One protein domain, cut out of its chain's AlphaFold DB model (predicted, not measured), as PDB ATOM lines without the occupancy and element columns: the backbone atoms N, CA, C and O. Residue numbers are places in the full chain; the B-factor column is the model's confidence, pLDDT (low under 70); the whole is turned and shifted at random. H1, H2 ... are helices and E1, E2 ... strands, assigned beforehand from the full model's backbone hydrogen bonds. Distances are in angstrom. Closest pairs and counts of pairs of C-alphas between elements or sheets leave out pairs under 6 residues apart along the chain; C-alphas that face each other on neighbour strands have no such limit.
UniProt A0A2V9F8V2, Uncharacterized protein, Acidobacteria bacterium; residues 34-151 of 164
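Overview. This is residues 34 to 151 of the 164 residues of an uncharacterized protein of Acidobacteria bacterium (UniProt A0A2V9F8V2). Two strongly twisted sheets are partly face to face, the curled one of E3, E4, E1, E6 and E7 and the one of E5, E2, E9 and E8, with E1 and E2 crossing near the middle. The long hairpin E8 and E9 forms one side of the second sheet and makes an arm whose tip at Glu 124 reaches well past the end of E2; the short helix H1 covers the other end of this hairpin, over E9. The printed part has 118 residues, with nine named strands, E1 to E9, followed by one named helix, H1. The strand order is E3 E4 E1 E6 E7 in the one sheet and E5 E2 E9 E8 in the other, each a mixed sheet, and the class of the domain is mostly strand. The whole is compact, with a radius of gyration of the C-alphas of 14.5 A and spans of 43 by 35 by 26 A.

Arrangement. E1, residues 34 to 39, is an inner strand. It is parallel to E6, residues 87 to 93, at 19 degrees, with N 36 and O 89 2.8 A apart. It is also parallel to E4, residues 64 to 68, at 23 degrees, with N 37 and O 67 2.9 A apart. E4 forms a hairpin with the edge strand E3, residues 59 to 61, where N 61 and O 64 are 2.9 A apart. E6 forms a hairpin with the other edge strand, E7, residues 99 to 101, where N 92 and O 100 are 2.8 A apart. In the second sheet, E2, residues 44 to 50, is parallel to E5, residues 74 to 76, at 8 degrees, with N 75 and O 47 3.0 A apart. E2 is antiparallel to E9, residues 126 to 136, at 157 degrees, with N 46 and O 134 2.8 A apart. E9 forms a hairpin with E8, residues 113 to 123, where N 119 and O 131 are 2.8 A apart. Between the sheets, the closest C-alphas of E4 and E5, those of Asn 68 and Thr 75, are 6.5 A apart. H1, residues 139 to 145, is on the second sheet at a height of 8.8 A, over E9 and slantwise to it at 35 degrees on the local plane. The closest C-alphas of E9 and H1, those of Phe 135 and Phe 142, are 6.4 A apart. Every O i to N i+4 pair in H1 is within hydrogen-bond range.

Along the chain. E1 begins at C-alpha 34, (10.645, -14.317, 0.760), and is 16.6 A long. E2 measures 19.6 A, E6 19.0 A, E8 30.6 A and E9 29.6 A. E8 ends at C-alpha 123, (14.790, -17.541, 26.880). H1, 9.7 A long, ends at C-alpha 145, (11.548, 7.523, 11.538).

Size, cuts and confidence. The two C-alphas farthest apart, those of Ser 108 and Glu 124, are 45.3 A apart. The printed part has no cut, and the link from E7 to E8, 11 residues, is long. Mean pLDDT of the printed part is 85.3; residues 83 to 86, 105 to 109 and 121 to 129 are under 70.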
ATOM      1  N   SER A  34      11.556 -15.010  -0.152       89.88
ATOM      2  CA  SER A  34      10.645 -14.317   0.760       89.88
ATOM      3  C   SER A  34       9.910 -13.213   0.014       89.88
ATOM      4  O   SER A  34      10.532 -12.284  -0.505       89.88
ATOM      5  N   ALA A  35       8.588 -13.334  -0.053       92.06
ATOM      6  CA  ALA A  35       7.691 -12.317  -0.579       92.06
ATOM      7  C   ALA A  35       7.017 -11.588   0.588       92.06
ATOM      8  O   ALA A  35       6.398 -12.223   1.437       92.06
ATOM      9  N   TRP A  36       7.136 -10.268   0.617       93.44
ATOM     10  CA  TRP A  36       6.611  -9.404   1.669       93.44
ATOM     11  C   TRP A  36       5.496  -8.565   1.058       93.44
ATOM     12  O   TRP A  36       5.734  -7.814   0.114       93.44
ATOM     13  N   GLU A  37       4.277  -8.748   1.546       95.69
ATOM     14  CA  GLU A  37       3.072  -8.119   1.014       95.69
ATOM     15  C   GLU A  37       2.581  -7.057   1.992       95.69
ATOM     16  O   GLU A  37       2.205  -7.382   3.116       95.69
ATOM     17  N   LEU A  38       2.591  -5.801   1.558       96.44
ATOM     18  CA  LEU A  38       2.165  -4.639   2.330       96.44
ATOM     19  C   LEU A  38       0.821  -4.117   1.826       96.44
ATOM     20  O   LEU A  38       0.543  -4.221   0.630       96.44
ATOM     21  N   PRO A  39      -0.013  -3.521   2.691       96.44
ATOM     22  CA  PRO A  39      -1.225  -2.864   2.233       96.44
ATOM     23  C   PRO A  39      -0.890  -1.610   1.419       96.44
ATOM     24  O   PRO A  39       0.124  -0.951   1.647       96.44
ATOM     25  N   GLN A  40      -1.770  -1.267   0.479       94.81
ATOM     26  CA  GLN A  40      -1.626  -0.070  -0.342       94.81
ATOM     27  C   GLN A  40      -1.438   1.210   0.476       94.81
ATOM     28  O   GLN A  40      -2.236   1.510   1.364       94.81
ATOM     29  N   GLY A  41      -0.402   1.981   0.134       93.38
ATOM     30  CA  GLY A  41      -0.059   3.242   0.784       93.38
ATOM     31  C   GLY A  41       0.604   3.088   2.153       93.38
ATOM     32  O   GLY A  41       0.675   4.065   2.898       93.38
ATOM     33  N   TYR A  42       1.061   1.887   2.514       96.25
ATOM     34  CA  TYR A  42       1.753   1.668   3.777       96.25
ATOM     35  C   TYR A  42       3.102   2.406   3.820       96.25
ATOM     36  O   TYR A  42       3.982   2.155   2.998       96.25
ATOM     37  N   THR A  43       3.280   3.242   4.844       95.50
ATOM     38  CA  THR A  43       4.549   3.896   5.187       95.50
ATOM     39  C   THR A  43       4.793   3.715   6.679       95.50
ATOM     40  O   THR A  43       3.952   4.096   7.496       95.50
ATOM     41  N   GLY A  44       5.937   3.150   7.057       95.62
ATOM     42  CA  GLY A  44       6.229   2.858   8.456       95.62
ATOM     43  C   GLY A  44       7.255   1.754   8.674       95.62
ATOM     44  O   GLY A  44       7.813   1.183   7.738       95.62
ATOM     45  N   TRP A  45       7.509   1.472   9.949       95.25
ATOM     46  CA  TRP A  45       8.345   0.354  10.372       95.25
ATOM     47  C   TRP A  45       7.591  -0.963  10.235       95.25
ATOM     48  O   TRP A  45       6.445  -1.062  10.658       95.25
ATOM     49  N   VAL A  46       8.267  -1.982   9.718       94.50
ATOM     50  CA  VAL A  46       7.760  -3.345   9.592       94.50
ATOM     51  C   VAL A  46       8.492  -4.266  10.556       94.50
ATOM     52  O   VAL A  46       9.707  -4.156  10.719       94.50
ATOM     53  N   LEU A  47       7.750  -5.197  11.152       92.56
ATOM     54  CA  LEU A  47       8.256  -6.309  11.947       92.56
ATOM     55  C   LEU A  47       7.686  -7.624  11.435       92.56
ATOM     56  O   LEU A  47       6.469  -7.795  11.333       92.56
ATOM     57  N   VAL A  48       8.577  -8.582  11.215       91.50
ATOM     58  CA  VAL A  48       8.218  -9.977  10.987       91.50
ATOM     59  C   VAL A  48       8.853 -10.846  12.045       91.50
ATOM     60  O   VAL A  48      10.070 -10.981  12.090       91.50
ATOM     61  N   GLU A  49       8.016 -11.401  12.918       90.44
ATOM     62  CA  GLU A  49       8.446 -12.348  13.943       90.44
ATOM     63  C   GLU A  49       8.394 -13.778  13.404       90.44
ATOM     64  O   GLU A  49       7.368 -14.252  12.920       90.44
ATOM     65  N   GLU A  50       9.477 -14.510  13.565       88.00
ATOM     66  CA  GLU A  50       9.609 -15.905  13.183       88.00
ATOM     67  C   GLU A  50       9.849 -16.785  14.411       88.00
ATOM     68  O   GLU A  50      10.200 -16.318  15.502       88.00
ATOM     69  N   ALA A  51       9.620 -18.089  14.237       87.00
ATOM     70  CA  ALA A  51       9.715 -19.082  15.306       87.00
ATOM     71  C   ALA A  51       8.878 -18.743  16.564       87.00
ATOM     72  O   ALA A  51       9.132 -19.261  17.654       87.00
ATOM     73  N   ASN A  52       7.843 -17.905  16.440       86.44
ATOM     74  CA  ASN A  52       6.953 -17.586  17.548       86.44
ATOM     75  C   ASN A  52       5.869 -18.678  17.656       86.44
ATOM     76  O   ASN A  52       4.983 -18.744  16.803       86.44
ATOM     77  N   PRO A  53       5.867 -19.526  18.706       85.06
ATOM     78  CA  PRO A  53       4.950 -20.667  18.801       85.06
ATOM     79  C   PRO A  53       3.475 -20.265  18.935       85.06
ATOM     80  O   PRO A  53       2.598 -21.112  18.801       85.06
ATOM     81  N   LYS A  54       3.187 -18.987  19.213       88.25
ATOM     82  CA  LYS A  54       1.820 -18.452  19.272       88.25
ATOM     83  C   LYS A  54       1.268 -18.071  17.894       88.25
ATOM     84  O   LYS A  54       0.088 -17.748  17.798       88.25
ATOM     85  N   CYS A  55       2.102 -18.081  16.858       90.44
ATOM     86  CA  CYS A  55       1.747 -17.623  15.522       90.44
ATOM     87  C   CYS A  55       1.378 -18.783  14.584       90.44
ATOM     88  O   CYS A  55       1.869 -19.906  14.748       90.44
ATOM     89  N   PRO A  56       0.536 -18.536  13.565       94.06
ATOM     90  CA  PRO A  56       0.265 -19.523  12.523       94.06
ATOM     91  C   PRO A  56       1.552 -19.966  11.802       94.06
ATOM     92  O   PRO A  56       2.518 -19.207  11.763       94.06
ATOM     93  N   PRO A  57       1.604 -21.178  11.226       92.75
ATOM     94  CA  PRO A  57       2.736 -21.583  10.396       92.75
ATOM     95  C   PRO A  57       2.808 -20.750   9.109       92.75
ATOM     96  O   PRO A  57       1.786 -20.291   8.588       92.75
ATOM     97  N   ALA A  58       4.017 -20.591   8.570       90.44
ATOM     98  CA  ALA A  58       4.254 -19.831   7.351       90.44
ATOM     99  C   ALA A  58       3.547 -20.478   6.154       90.44
ATOM    100  O   ALA A  58       3.530 -21.702   5.993       90.44
ATOM    101  N   LYS A  59       2.993 -19.641   5.274       88.69
ATOM    102  CA  LYS A  59       2.386 -20.095   4.022       88.69
ATOM    103  C   LYS A  59       3.458 -20.196   2.945       88.69
ATOM    104  O   LYS A  59       4.087 -19.198   2.595       88.69
ATOM    105  N   PHE A  60       3.615 -21.393   2.389       89.19
ATOM    106  CA  PHE A  60       4.519 -21.652   1.274       89.19
ATOM    107  C   PHE A  60       3.747 -21.867  -0.022       89.19
ATOM    108  O   PHE A  60       2.786 -22.631  -0.066       89.19
ATOM    109  N   THR A  61       4.219 -21.236  -1.093       88.19
ATOM    110  CA  THR A  61       3.836 -21.562  -2.469       88.19
ATOM    111  C   THR A  61       5.097 -21.990  -3.211       88.19
ATOM    112  O   THR A  61       5.958 -21.162  -3.515       88.19
ATOM    113  N   PHE A  62       5.241 -23.296  -3.456       85.81
ATOM    114  CA  PHE A  62       6.487 -23.922  -3.916       85.81
ATOM    115  C   PHE A  62       7.683 -23.552  -3.021       85.81
ATOM    116  O   PHE A  62       7.800 -24.056  -1.910       85.81
ATOM    117  N   THR A  63       8.559 -22.662  -3.488       86.12
ATOM    118  CA  THR A  63       9.772 -22.214  -2.788       86.12
ATOM    119  C   THR A  63       9.644 -20.815  -2.200       86.12
ATOM    120  O   THR A  63      10.639 -20.249  -1.756       86.12
ATOM    121  N   THR A  64       8.446 -20.231  -2.224       89.38
ATOM    122  CA  THR A  64       8.213 -18.861  -1.763       89.38
ATOM    123  C   THR A  64       7.439 -18.875  -0.457       89.38
ATOM    124  O   THR A  64       6.320 -19.387  -0.421       89.38
ATOM    125  N   VAL A  65       8.019 -18.298   0.592       92.31
ATOM    126  CA  VAL A  65       7.291 -17.928   1.806       92.31
ATOM    127  C   VAL A  65       6.684 -16.545   1.608       92.31
ATOM    128  O   VAL A  65       7.357 -15.638   1.117       92.31
ATOM    129  N   THR A  66       5.398 -16.399   1.922       93.00
ATOM    130  CA  THR A  66       4.695 -15.112   1.819       93.00
ATOM    131  C   THR A  66       4.375 -14.581   3.208       93.00
ATOM    132  O   THR A  66       3.734 -15.270   4.004       93.00
ATOM    133  N   PHE A  67       4.818 -13.357   3.479       93.81
ATOM    134  CA  PHE A  67       4.543 -12.609   4.695       93.81
ATOM    135  C   PHE A  67       3.521 -11.521   4.393       93.81
ATOM    136  O   PHE A  67       3.835 -10.530   3.736       93.81
ATOM    137  N   ASN A  68       2.299 -11.711   4.881       95.44
ATOM    138  CA  ASN A  68       1.238 -10.719   4.759       95.44
ATOM    139  C   ASN A  68       1.354  -9.772   5.947       95.44
ATOM    140  O   ASN A  68       1.045 -10.176   7.070       95.44
ATOM    141  N   ILE A  69       1.831  -8.561   5.691       95.56
ATOM    142  CA  ILE A  69       2.027  -7.514   6.686       95.56
ATOM    143  C   ILE A  69       0.694  -6.794   6.871       95.56
ATOM    144  O   ILE A  69       0.042  -6.405   5.901       95.56
ATOM    145  N   ASP A  70       0.253  -6.659   8.116       93.94
ATOM    146  CA  ASP A  70      -0.987  -5.957   8.419       93.94
ATOM    147  C   ASP A  70      -0.828  -4.426   8.344       93.94
ATOM    148  O   ASP A  70       0.258  -3.882   8.134       93.94
ATOM    149  N   SER A  71      -1.927  -3.695   8.539       94.12
ATOM    150  CA  SER A  71      -1.921  -2.227   8.516       94.12
ATOM    151  C   SER A  71      -1.094  -1.584   9.633       94.12
ATOM    152  O   SER A  71      -0.859  -0.380   9.590       94.12
ATOM    153  N   THR A  72      -0.682  -2.348  10.648       92.69
ATOM    154  CA  THR A  72       0.204  -1.877  11.720       92.69
ATOM    155  C   THR A  72       1.680  -2.093  11.397       92.69
ATOM    156  O   THR A  72       2.535  -1.566  12.102       92.69
ATOM    157  N   GLY A  73       1.993  -2.798  10.303       93.94
ATOM    158  CA  GLY A  73       3.360  -3.149   9.929       93.94
ATOM    159  C   GLY A  73       3.823  -4.479  10.493       93.94
ATOM    160  O   GLY A  73       5.015  -4.761  10.457       93.94
ATOM    161  N   HIS A  74       2.930  -5.294  11.049       93.94
ATOM    162  CA  HIS A  74       3.319  -6.509  11.748       93.94
ATOM    163  C   HIS A  74       2.855  -7.761  11.015       93.94
ATOM    164  O   HIS A  74       1.792  -7.803  10.395       93.94
ATOM    165  N   THR A  75       3.647  -8.820  11.130       93.88
ATOM    166  CA  THR A  75       3.193 -10.192  10.906       93.88
ATOM    167  C   THR A  75       4.080 -11.165  11.667       93.88
ATOM    168  O   THR A  75       5.146 -10.803  12.168       93.88
ATOM    169  N   CYS A  76       3.618 -12.400  11.825       92.69
ATOM    170  CA  CYS A  76       4.383 -13.405  12.538       92.69
ATOM    171  C   CYS A  76       4.116 -14.827  12.051       92.69
ATOM    172  O   CYS A  76       3.059 -15.133  11.495       92.69
ATOM    173  N   THR A  77       5.074 -15.714  12.312       92.69
ATOM    174  CA  THR A  77       5.001 -17.136  11.995       92.69
ATOM    175  C   THR A  77       5.641 -18.008  13.075       92.69
ATOM    176  O   THR A  77       6.601 -17.614  13.737       92.69
ATOM    177  N   SER A  78       5.115 -19.222  13.254       91.31
ATOM    178  CA  SER A  78       5.753 -20.266  14.073       91.31
ATOM    179  C   SER A  78       6.820 -21.061  13.323       91.31
ATOM    180  O   SER A  78       7.576 -21.814  13.938       91.31
ATOM    181  N   THR A  79       6.909 -20.912  12.001       89.25
ATOM    182  CA  THR A  79       7.961 -21.537  11.198       89.25
ATOM    183  C   THR A  79       9.280 -20.799  11.413       89.25
ATOM    184  O   THR A  79       9.324 -19.584  11.276       89.25
ATOM    185  N   SER A  80      10.346 -21.534  11.729       85.50
ATOM    186  CA  SER A  80      11.716 -21.012  11.656       85.50
ATOM    187  C   SER A  80      12.197 -21.126  10.213       85.50
ATOM    188  O   SER A  80      12.097 -22.205   9.613       85.50
ATOM    189  N   LEU A  81      12.650 -20.014   9.635       81.00
ATOM    190  CA  LEU A  81      13.096 -19.953   8.249       81.00
ATOM    191  C   LEU A  81      14.625 -19.863   8.177       81.00
ATOM    192  O   LEU A  81      15.298 -19.541   9.153       81.00
ATOM    193  N   PRO A  82      15.231 -20.190   7.023       74.56
ATOM    194  CA  PRO A  82      16.663 -20.015   6.855       74.56
ATOM    195  C   PRO A  82      17.051 -18.538   6.996       74.56
ATOM    196  O   PRO A  82      16.518 -17.694   6.284       74.56
ATOM    197  N   LYS A  83      18.065 -18.265   7.823       63.84
ATOM    198  CA  LYS A  83      18.563 -16.922   8.180       63.84
ATOM    199  C   LYS A  83      18.857 -15.971   7.008       63.84
ATOM    200  O   LYS A  83      18.882 -14.763   7.186       63.84
ATOM    201  N   TYR A  84      19.124 -16.502   5.817       62.97
ATOM    202  CA  TYR A  84      19.445 -15.700   4.638       62.97
ATOM    203  C   TYR A  84      18.529 -16.089   3.477       62.97
ATOM    204  O   TYR A  84      18.914 -16.929   2.648       62.97
ATOM    205  N   PRO A  85      17.316 -15.514   3.388       62.84
ATOM    206  CA  PRO A  85      16.531 -15.622   2.169       62.84
ATOM    207  C   PRO A  85      17.346 -15.035   1.019       62.84
ATOM    208  O   PRO A  85      17.807 -13.897   1.059       62.84
ATOM    209  N   GLN A  86      17.565 -15.836  -0.021       64.12
ATOM    210  CA  GLN A  86      18.449 -15.426  -1.116       64.12
ATOM    211  C   GLN A  86      17.775 -14.444  -2.079       64.12
ATOM    212  O   GLN A  86      18.453 -13.817  -2.889       64.12
ATOM    213  N   PHE A  87      16.446 -14.325  -1.998       78.31
ATOM    214  CA  PHE A  87      15.649 -13.431  -2.823       78.31
ATOM    215  C   PHE A  87      14.540 -12.810  -1.982       78.31
ATOM    216  O   PHE A  87      13.669 -13.523  -1.476       78.31
ATOM    217  N   LEU A  88      14.583 -11.487  -1.868       86.50
ATOM    218  CA  LEU A  88      13.555 -10.671  -1.236       86.50
ATOM    219  C   LEU A  88      12.720 -10.012  -2.330       86.50
ATOM    220  O   LEU A  88      13.263  -9.470  -3.293       86.50
ATOM    221  N   THR A  89      11.401 -10.076  -2.214       90.69
ATOM    222  CA  THR A  89      10.487  -9.370  -3.116       90.69
ATOM    223  C   THR A  89       9.434  -8.657  -2.292       90.69
ATOM    224  O   THR A  89       8.866  -9.256  -1.384       90.69
ATOM    225  N   PHE A  90       9.176  -7.393  -2.612       92.75
ATOM    226  CA  PHE A  90       8.243  -6.546  -1.879       92.75
ATOM    227  C   PHE A  90       7.100  -6.164  -2.806       92.75
ATOM    228  O   PHE A  90       7.323  -5.720  -3.936       92.75
ATOM    229  N   TRP A  91       5.885  -6.362  -2.322       95.06
ATOM    230  CA  TRP A  91       4.659  -6.095  -3.048       95.06
ATOM    231  C   TRP A  91       3.780  -5.169  -2.229       95.06
ATOM    232  O   TRP A  91       3.604  -5.369  -1.032       95.06
ATOM    233  N   GLU A  92       3.182  -4.203  -2.901       94.81
ATOM    234  CA  GLU A  92       2.021  -3.483  -2.419       94.81
ATOM    235  C   GLU A  92       0.759  -4.194  -2.923       94.81
ATOM    236  O   GLU A  92       0.660  -4.530  -4.105       94.81
ATOM    237  N   ILE A  93      -0.191  -4.450  -2.029       95.94
ATOM    238  CA  ILE A  93      -1.461  -5.106  -2.330       95.94
ATOM    239  C   ILE A  93      -2.568  -4.062  -2.337       95.94
ATOM    240  O   ILE A  93      -2.862  -3.445  -1.308       95.94
ATOM    241  N   ASP A  94      -3.200  -3.876  -3.493       93.69
ATOM    242  CA  ASP A  94      -4.325  -2.955  -3.625       93.69
ATOM    243  C   ASP A  94      -5.632  -3.516  -3.039       93.69
ATOM    244  O   ASP A  94      -5.755  -4.692  -2.688       93.69
ATOM    245  N   SER A  95      -6.653  -2.661  -2.959       92.00
ATOM    246  CA  SER A  95      -7.994  -3.033  -2.470       92.00
ATOM    247  C   SER A  95      -8.679  -4.170  -3.248       92.00
ATOM    248  O   SER A  95      -9.652  -4.744  -2.759       92.00
ATOM    249  N   LYS A  96      -8.191  -4.511  -4.449       94.31
ATOM    250  CA  LYS A  96      -8.683  -5.614  -5.287       94.31
ATOM    251  C   LYS A  96      -7.818  -6.873  -5.155       94.31
ATOM    252  O   LYS A  96      -8.094  -7.864  -5.828       94.31
ATOM    253  N   GLY A  97      -6.786  -6.845  -4.310       92.25
ATOM    254  CA  GLY A  97      -5.845  -7.941  -4.105       92.25
ATOM    255  C   GLY A  97      -4.774  -8.062  -5.192       92.25
ATOM    256  O   GLY A  97      -4.128  -9.107  -5.280       92.25
ATOM    257  N   GLN A  98      -4.585  -7.047  -6.044       95.12
ATOM    258  CA  GLN A  98      -3.524  -7.072  -7.052       95.12
ATOM    259  C   GLN A  98      -2.188  -6.647  -6.445       95.12
ATOM    260  O   GLN A  98      -2.128  -5.757  -5.600       95.12
ATOM    261  N   ARG A  99      -1.115  -7.296  -6.910       95.00
ATOM    262  CA  ARG A  99       0.265  -7.043  -6.487       95.00
ATOM    263  C   ARG A  99       0.922  -5.996  -7.381       95.00
ATOM    264  O   ARG A  99       1.027  -6.207  -8.589       95.00
ATOM    265  N   HIS A 100       1.466  -4.953  -6.768       93.56
ATOM    266  CA  HIS A 100       2.298  -3.934  -7.404       93.56
ATOM    267  C   HIS A 100       3.705  -4.005  -6.817       93.56
ATOM    268  O   HIS A 100       3.871  -4.036  -5.602       93.56
ATOM    269  N   ALA A 101       4.734  -4.117  -7.658       91.31
ATOM    270  CA  ALA A 101       6.104  -4.261  -7.164       91.31
ATOM    271  C   ALA A 101       6.562  -2.964  -6.487       91.31
ATOM    272  O   ALA A 101       6.518  -1.901  -7.109       91.31
ATOM    273  N   LEU A 102       7.052  -3.062  -5.249       87.38
ATOM    274  CA  LEU A 102       7.694  -1.928  -4.593       87.38
ATOM    275  C   LEU A 102       9.132  -1.783  -5.115       87.38
ATOM    276  O   LEU A 102       9.848  -2.786  -5.221       87.38
ATOM    277  N   PRO A 103       9.597  -0.566  -5.447       83.06
ATOM    278  CA  PRO A 103      10.953  -0.361  -5.924       83.06
ATOM    279  C   PRO A 103      11.971  -0.666  -4.817       83.06
ATOM    280  O   PRO A 103      12.056   0.014  -3.792       83.06
ATOM    281  N   THR A 104      12.790  -1.689  -5.052       72.31
ATOM    282  CA  THR A 104      13.911  -2.068  -4.188       72.31
ATOM    283  C   THR A 104      15.223  -1.573  -4.789       72.31
ATOM    284  O   THR A 104      15.555  -1.949  -5.912       72.31
ATOM    285  N   GLY A 105      15.994  -0.769  -4.056       61.81
ATOM    286  CA  GLY A 105      17.348  -0.381  -4.464       61.81
ATOM    287  C   GLY A 105      17.728   1.037  -4.052       61.81
ATOM    288  O   GLY A 105      16.987   1.985  -4.299       61.81
ATOM    289  N   SER A 106      18.922   1.182  -3.477       52.56
ATOM    290  CA  SER A 106      19.490   2.465  -3.040       52.56
ATOM    291  C   SER A 106      19.973   3.356  -4.191       52.56
ATOM    292  O   SER A 106      20.249   4.530  -3.982       52.56
ATOM    293  N   SER A 107      20.087   2.825  -5.412       52.31
ATOM    294  CA  SER A 107      20.776   3.489  -6.526       52.31
ATOM    295  C   SER A 107      19.907   4.423  -7.373       52.31
ATOM    296  O   SER A 107      20.388   4.913  -8.391       52.31
ATOM    297  N   SER A 108      18.624   4.616  -7.047       51.66
ATOM    298  CA  SER A 108      17.695   5.325  -7.944       51.66
ATOM    299  C   SER A 108      16.835   6.412  -7.301       51.66
ATOM    300  O   SER A 108      15.841   6.794  -7.911       51.66
ATOM    301  N   ASP A 109      17.155   6.878  -6.087       60.19
ATOM    302  CA  ASP A 109      16.356   7.837  -5.285       60.19
ATOM    303  C   ASP A 109      14.877   7.444  -5.066       60.19
ATOM    304  O   ASP A 109      14.107   8.160  -4.430       60.19
ATOM    305  N   ARG A 110      14.469   6.277  -5.577       73.25
ATOM    306  CA  ARG A 110      13.111   5.726  -5.548       73.25
ATOM    307  C   ARG A 110      13.009   4.461  -4.707       73.25
ATOM    308  O   ARG A 110      11.937   3.869  -4.664       73.25
ATOM    309  N   GLY A 111      14.105   4.026  -4.081       83.69
ATOM    310  CA  GLY A 111      14.082   2.903  -3.151       83.69
ATOM    311  C   GLY A 111      13.090   3.178  -2.027       83.69
ATOM    312  O   GLY A 111      13.077   4.277  -1.475       83.69
ATOM    313  N   GLN A 112      12.241   2.200  -1.724       89.50
ATOM    314  CA  GLN A 112      11.225   2.349  -0.681       89.50
ATOM    315  C   GLN A 112      11.479   1.493   0.554       89.50
ATOM    316  O   GLN A 112      10.700   1.575   1.491       89.50
ATOM    317  N   ILE A 113      12.538   0.681   0.575       91.06
ATOM    318  CA  ILE A 113      12.823  -0.250   1.671       91.06
ATOM    319  C   ILE A 113      14.186   0.071   2.290       91.06
ATOM    320  O   ILE A 113      15.194   0.079   1.579       91.06
ATOM    321  N   TRP A 114      14.219   0.295   3.604       90.69
ATOM    322  CA  TRP A 114      15.385   0.831   4.313       90.69
ATOM    323  C   TRP A 114      15.658   0.126   5.644       90.69
ATOM    324  O   TRP A 114      14.749  -0.392   6.282       90.69
ATOM    325  N   GLY A 115      16.917   0.150   6.095       85.94
ATOM    326  CA  GLY A 115      17.266  -0.203   7.477       85.94
ATOM    327  C   GLY A 115      17.017  -1.659   7.880       85.94
ATOM    328  O   GLY A 115      16.626  -1.887   9.022       85.94
ATOM    329  N   PHE A 116      17.239  -2.618   6.972       85.81
ATOM    330  CA  PHE A 116      17.147  -4.048   7.286       85.81
ATOM    331  C   PHE A 116      17.985  -4.415   8.505       85.81
ATOM    332  O   PHE A 116      19.194  -4.168   8.527       85.81
ATOM    333  N   ASN A 117      17.351  -5.041   9.489       83.56
ATOM    334  CA  ASN A 117      18.040  -5.574  10.649       83.56
ATOM    335  C   ASN A 117      17.340  -6.832  11.171       83.56
ATOM    336  O   ASN A 117      16.119  -6.866  11.319       83.56
ATOM    337  N   ASP A 118      18.150  -7.844  11.473       79.69
ATOM    338  CA  ASP A 118      17.697  -9.117  12.023       79.69
ATOM    339  C   ASP A 118      18.056  -9.186  13.511       79.69
ATOM    340  O   ASP A 118      19.198  -8.952  13.916       79.69
ATOM    341  N   ALA A 119      17.081  -9.539  14.340       72.31
ATOM    342  CA  ALA A 119      17.219  -9.718  15.774       72.31
ATOM    343  C   ALA A 119      16.957 -11.175  16.173       72.31
ATOM    344  O   ALA A 119      16.174 -11.890  15.551       72.31
ATOM    345  N   GLN A 120      17.617 -11.609  17.244       70.81
ATOM    346  CA  GLN A 120      17.415 -12.918  17.857       70.81
ATOM    347  C   GLN A 120      17.211 -12.741  19.360       70.81
ATOM    348  O   GLN A 120      17.989 -12.041  20.010       70.81
ATOM    349  N   ALA A 121      16.193 -13.393  19.917       63.19
ATOM    350  CA  ALA A 121      15.939 -13.433  21.353       63.19
ATOM    351  C   ALA A 121      15.719 -14.880  21.806       63.19
ATOM    352  O   ALA A 121      14.933 -15.613  21.214       63.19
ATOM    353  N   SER A 122      16.394 -15.304  22.871       60.88
ATOM    354  CA  SER A 122      16.235 -16.637  23.464       60.88
ATOM    355  C   SER A 122      15.876 -16.510  24.935       60.88
ATOM    356  O   SER A 122      16.476 -15.686  25.618       60.88
ATOM    357  N   ASN A 123      14.989 -17.366  25.440       63.03
ATOM    358  CA  ASN A 123      14.790 -17.541  26.880       63.03
ATOM    359  C   ASN A 123      14.738 -19.039  27.232       63.03
ATOM    360  O   ASN A 123      14.716 -19.883  26.337       63.03
ATOM    361  N   GLU A 124      14.719 -19.378  28.524       56.94
ATOM    362  CA  GLU A 124      14.769 -20.775  29.004       56.94
ATOM    363  C   GLU A 124      13.610 -21.660  28.499       56.94
ATOM    364  O   GLU A 124      13.726 -22.884  28.497       56.94
ATOM    365  N   PHE A 125      12.509 -21.062  28.028       56.06
ATOM    366  CA  PHE A 125      11.292 -21.767  27.609       56.06
ATOM    367  C   PHE A 125      11.026 -21.707  26.096       56.06
ATOM    368  O   PHE A 125      10.220 -22.483  25.581       56.06
ATOM    369  N   VAL A 126      11.673 -20.792  25.368       56.41
ATOM    370  CA  VAL A 126      11.430 -20.513  23.948       56.41
ATOM    371  C   VAL A 126      12.730 -20.693  23.168       56.41
ATOM    372  O   VAL A 126      13.695 -19.953  23.356       56.41
ATOM    373  N   LYS A 127      12.724 -21.668  22.247       61.28
ATOM    374  CA  LYS A 127      13.734 -21.790  21.184       61.28
ATOM    375  C   LYS A 127      13.764 -20.469  20.411       61.28
ATOM    376  O   LYS A 127      12.697 -19.976  20.074       61.28
ATOM    377  N   ILE A 128      14.966 -19.925  20.217       62.28
ATOM    378  CA  ILE A 128      15.301 -18.626  19.599       62.28
ATOM    379  C   ILE A 128      14.148 -18.051  18.757       62.28
ATOM    380  O   ILE A 128      13.794 -18.621  17.728       62.28
ATOM    381  N   ARG A 129      13.576 -16.925  19.196       66.62
ATOM    382  CA  ARG A 129      12.731 -16.075  18.354       66.62
ATOM    383  C   ARG A 129      13.627 -15.286  17.424       66.62
ATOM    384  O   ARG A 129      14.612 -14.699  17.876       66.62
ATOM    385  N   GLU A 130      13.251 -15.251  16.163       81.50
ATOM    386  CA  GLU A 130      13.940 -14.492  15.128       81.50
ATOM    387  C   GLU A 130      12.996 -13.370  14.697       81.50
ATOM    388  O   GLU A 130      11.781 -13.546  14.691       81.50
ATOM    389  N   ALA A 131      13.520 -12.180  14.436       84.44
ATOM    390  CA  ALA A 131      12.712 -11.066  13.972       84.44
ATOM    391  C   ALA A 131      13.475 -10.288  12.912       84.44
ATOM    392  O   ALA A 131      14.636  -9.953  13.126       84.44
ATOM    393  N   THR A 132      12.813  -9.964  11.809       88.19
ATOM    394  CA  THR A 132      13.356  -9.074  10.782       88.19
ATOM    395  C   THR A 132      12.571  -7.778  10.791       88.19
ATOM    396  O   THR A 132      11.338  -7.774  10.823       88.19
ATOM    397  N   GLU A 133      13.299  -6.670  10.735       90.00
ATOM    398  CA  GLU A 133      12.736  -5.332  10.652       90.00
ATOM    399  C   GLU A 133      13.284  -4.578   9.456       90.00
ATOM    400  O   GLU A 133      14.421  -4.783   9.031       90.00
ATOM    401  N   PHE A 134      12.475  -3.657   8.956       91.69
ATOM    402  CA  PHE A 134      12.875  -2.656   7.981       91.69
ATOM    403  C   PHE A 134      11.845  -1.530   7.984       91.69
ATOM    404  O   PHE A 134      10.790  -1.628   8.607       91.69
ATOM    405  N   PHE A 135      12.141  -0.448   7.283       93.75
ATOM    406  CA  PHE A 135      11.236   0.674   7.089       93.75
ATOM    407  C   PHE A 135      10.760   0.736   5.640       93.75
ATOM    408  O   PHE A 135      11.551   0.512   4.720       93.75
ATOM    409  N   VAL A 136       9.486   1.079   5.449       94.81
ATOM    410  CA  VAL A 136       8.880   1.353   4.144       94.81
ATOM    411  C   VAL A 136       8.554   2.833   4.016       94.81
ATOM    412  O   VAL A 136       7.834   3.378   4.849       94.81
ATOM    413  N   GLY A 137       9.079   3.474   2.974       93.19
ATOM    414  CA  GLY A 137       8.856   4.886   2.669       93.19
ATOM    415  C   GLY A 137      10.022   5.511   1.908       93.19
ATOM    416  O   GLY A 137      10.943   4.832   1.461       93.19
ATOM    417  N   THR A 138       9.993   6.827   1.747       92.12
ATOM    418  CA  THR A 138      11.111   7.596   1.190       92.12
ATOM    419  C   THR A 138      12.310   7.609   2.141       92.12
ATOM    420  O   THR A 138      12.160   7.464   3.354       92.12
ATOM    421  N   GLU A 139      13.505   7.880   1.612       90.56
ATOM    422  CA  GLU A 139      14.716   8.021   2.436       90.56
ATOM    423  C   GLU A 139      14.554   9.107   3.513       90.56
ATOM    424  O   GLU A 139      14.946   8.934   4.664       90.56
ATOM    425  N   ARG A 140      13.906  10.229   3.176       91.19
ATOM    426  CA  ARG A 140      13.648  11.305   4.144       91.19
ATOM    427  C   ARG A 140      12.737  10.844   5.282       91.19
ATOM    428  O   ARG A 140      12.971  11.209   6.433       91.19
ATOM    429  N   GLU A 141      11.698  10.075   4.970       93.75
ATOM    430  CA  GLU A 141      10.818   9.495   5.987       93.75
ATOM    431  C   GLU A 141      11.576   8.492   6.853       93.75
ATOM    432  O   GLU A 141      11.433   8.547   8.071       93.75
ATOM    433  N   PHE A 142      12.440   7.661   6.260       93.12
ATOM    434  CA  PHE A 142      13.287   6.729   7.001       93.12
ATOM    435  C   PHE A 142      14.187   7.452   8.006       93.12
ATOM    436  O   PHE A 142      14.168   7.118   9.191       93.12
ATOM    437  N   GLN A 143      14.919   8.480   7.567       92.44
ATOM    438  CA  GLN A 143      15.815   9.256   8.432       92.44
ATOM    439  C   GLN A 143      15.070   9.887   9.617       92.44
ATOM    440  O   GLN A 143      15.550   9.853  10.751       92.44
ATOM    441  N   ASN A 144      13.858  10.397   9.390       94.06
ATOM    442  CA  ASN A 144      13.013  10.913  10.467       94.06
ATOM    443  C   ASN A 144      12.514   9.790  11.394       94.06
ATOM    444  O   ASN A 144      12.510   9.939  12.617       94.06
ATOM    445  N   ALA A 145      12.115   8.656  10.819       93.06
ATOM    446  CA  ALA A 145      11.548   7.523  11.538       93.06
ATOM    447  C   ALA A 145      12.568   6.780  12.411       93.06
ATOM    448  O   ALA A 145      12.164   6.040  13.308       93.06
ATOM    449  N   GLN A 146      13.876   6.989  12.218       91.25
ATOM    450  CA  GLN A 146      14.904   6.442  13.113       91.25
ATOM    451  C   GLN A 146      14.727   6.908  14.563       91.25
ATOM    452  O   GLN A 146      14.975   6.138  15.490       91.25
ATOM    453  N   GLN A 147      14.251   8.139  14.776       89.12
ATOM    454  CA  GLN A 147      14.038   8.702  16.116       89.12
ATOM    455  C   GLN A 147      12.823   8.091  16.825       89.12
ATOM    456  O   GLN A 147      12.778   8.030  18.053       89.12
ATOM    457  N   THR A 148      11.841   7.631  16.051       87.44
ATOM    458  CA  THR A 148      10.587   7.039  16.532       87.44
ATOM    459  C   THR A 148      10.540   5.529  16.321       87.44
ATOM    460  O   THR A 148       9.476   4.922  16.456       87.44
ATOM    461  N   ARG A 149      11.687   4.910  16.008       88.06
ATOM    462  CA  ARG A 149      11.795   3.476  15.758       88.06
ATOM    463  C   ARG A 149      11.228   2.682  16.943       88.06
ATOM    464  O   ARG A 149      11.716   2.836  18.070       88.06
ATOM    465  N   PRO A 150      10.222   1.820  16.715       84.31
ATOM    466  CA  PRO A 150       9.632   1.024  17.774       84.31
ATOM    467  C   PRO A 150      10.653   0.102  18.449       84.31
ATOM    468  O   PRO A 150      11.462  -0.561  17.807       84.31
ATOM    469  N   LYS A 151      10.591   0.022  19.779       82.44
ATOM    470  CA  LYS A 151      11.460  -0.844  20.596       82.44
ATOM    471  C   LYS A 151      10.855  -2.233  20.799       82.44
ATOM    472  O   LYS A 151      10.852  -2.744  21.917       82.44
TER     473      LYS A 151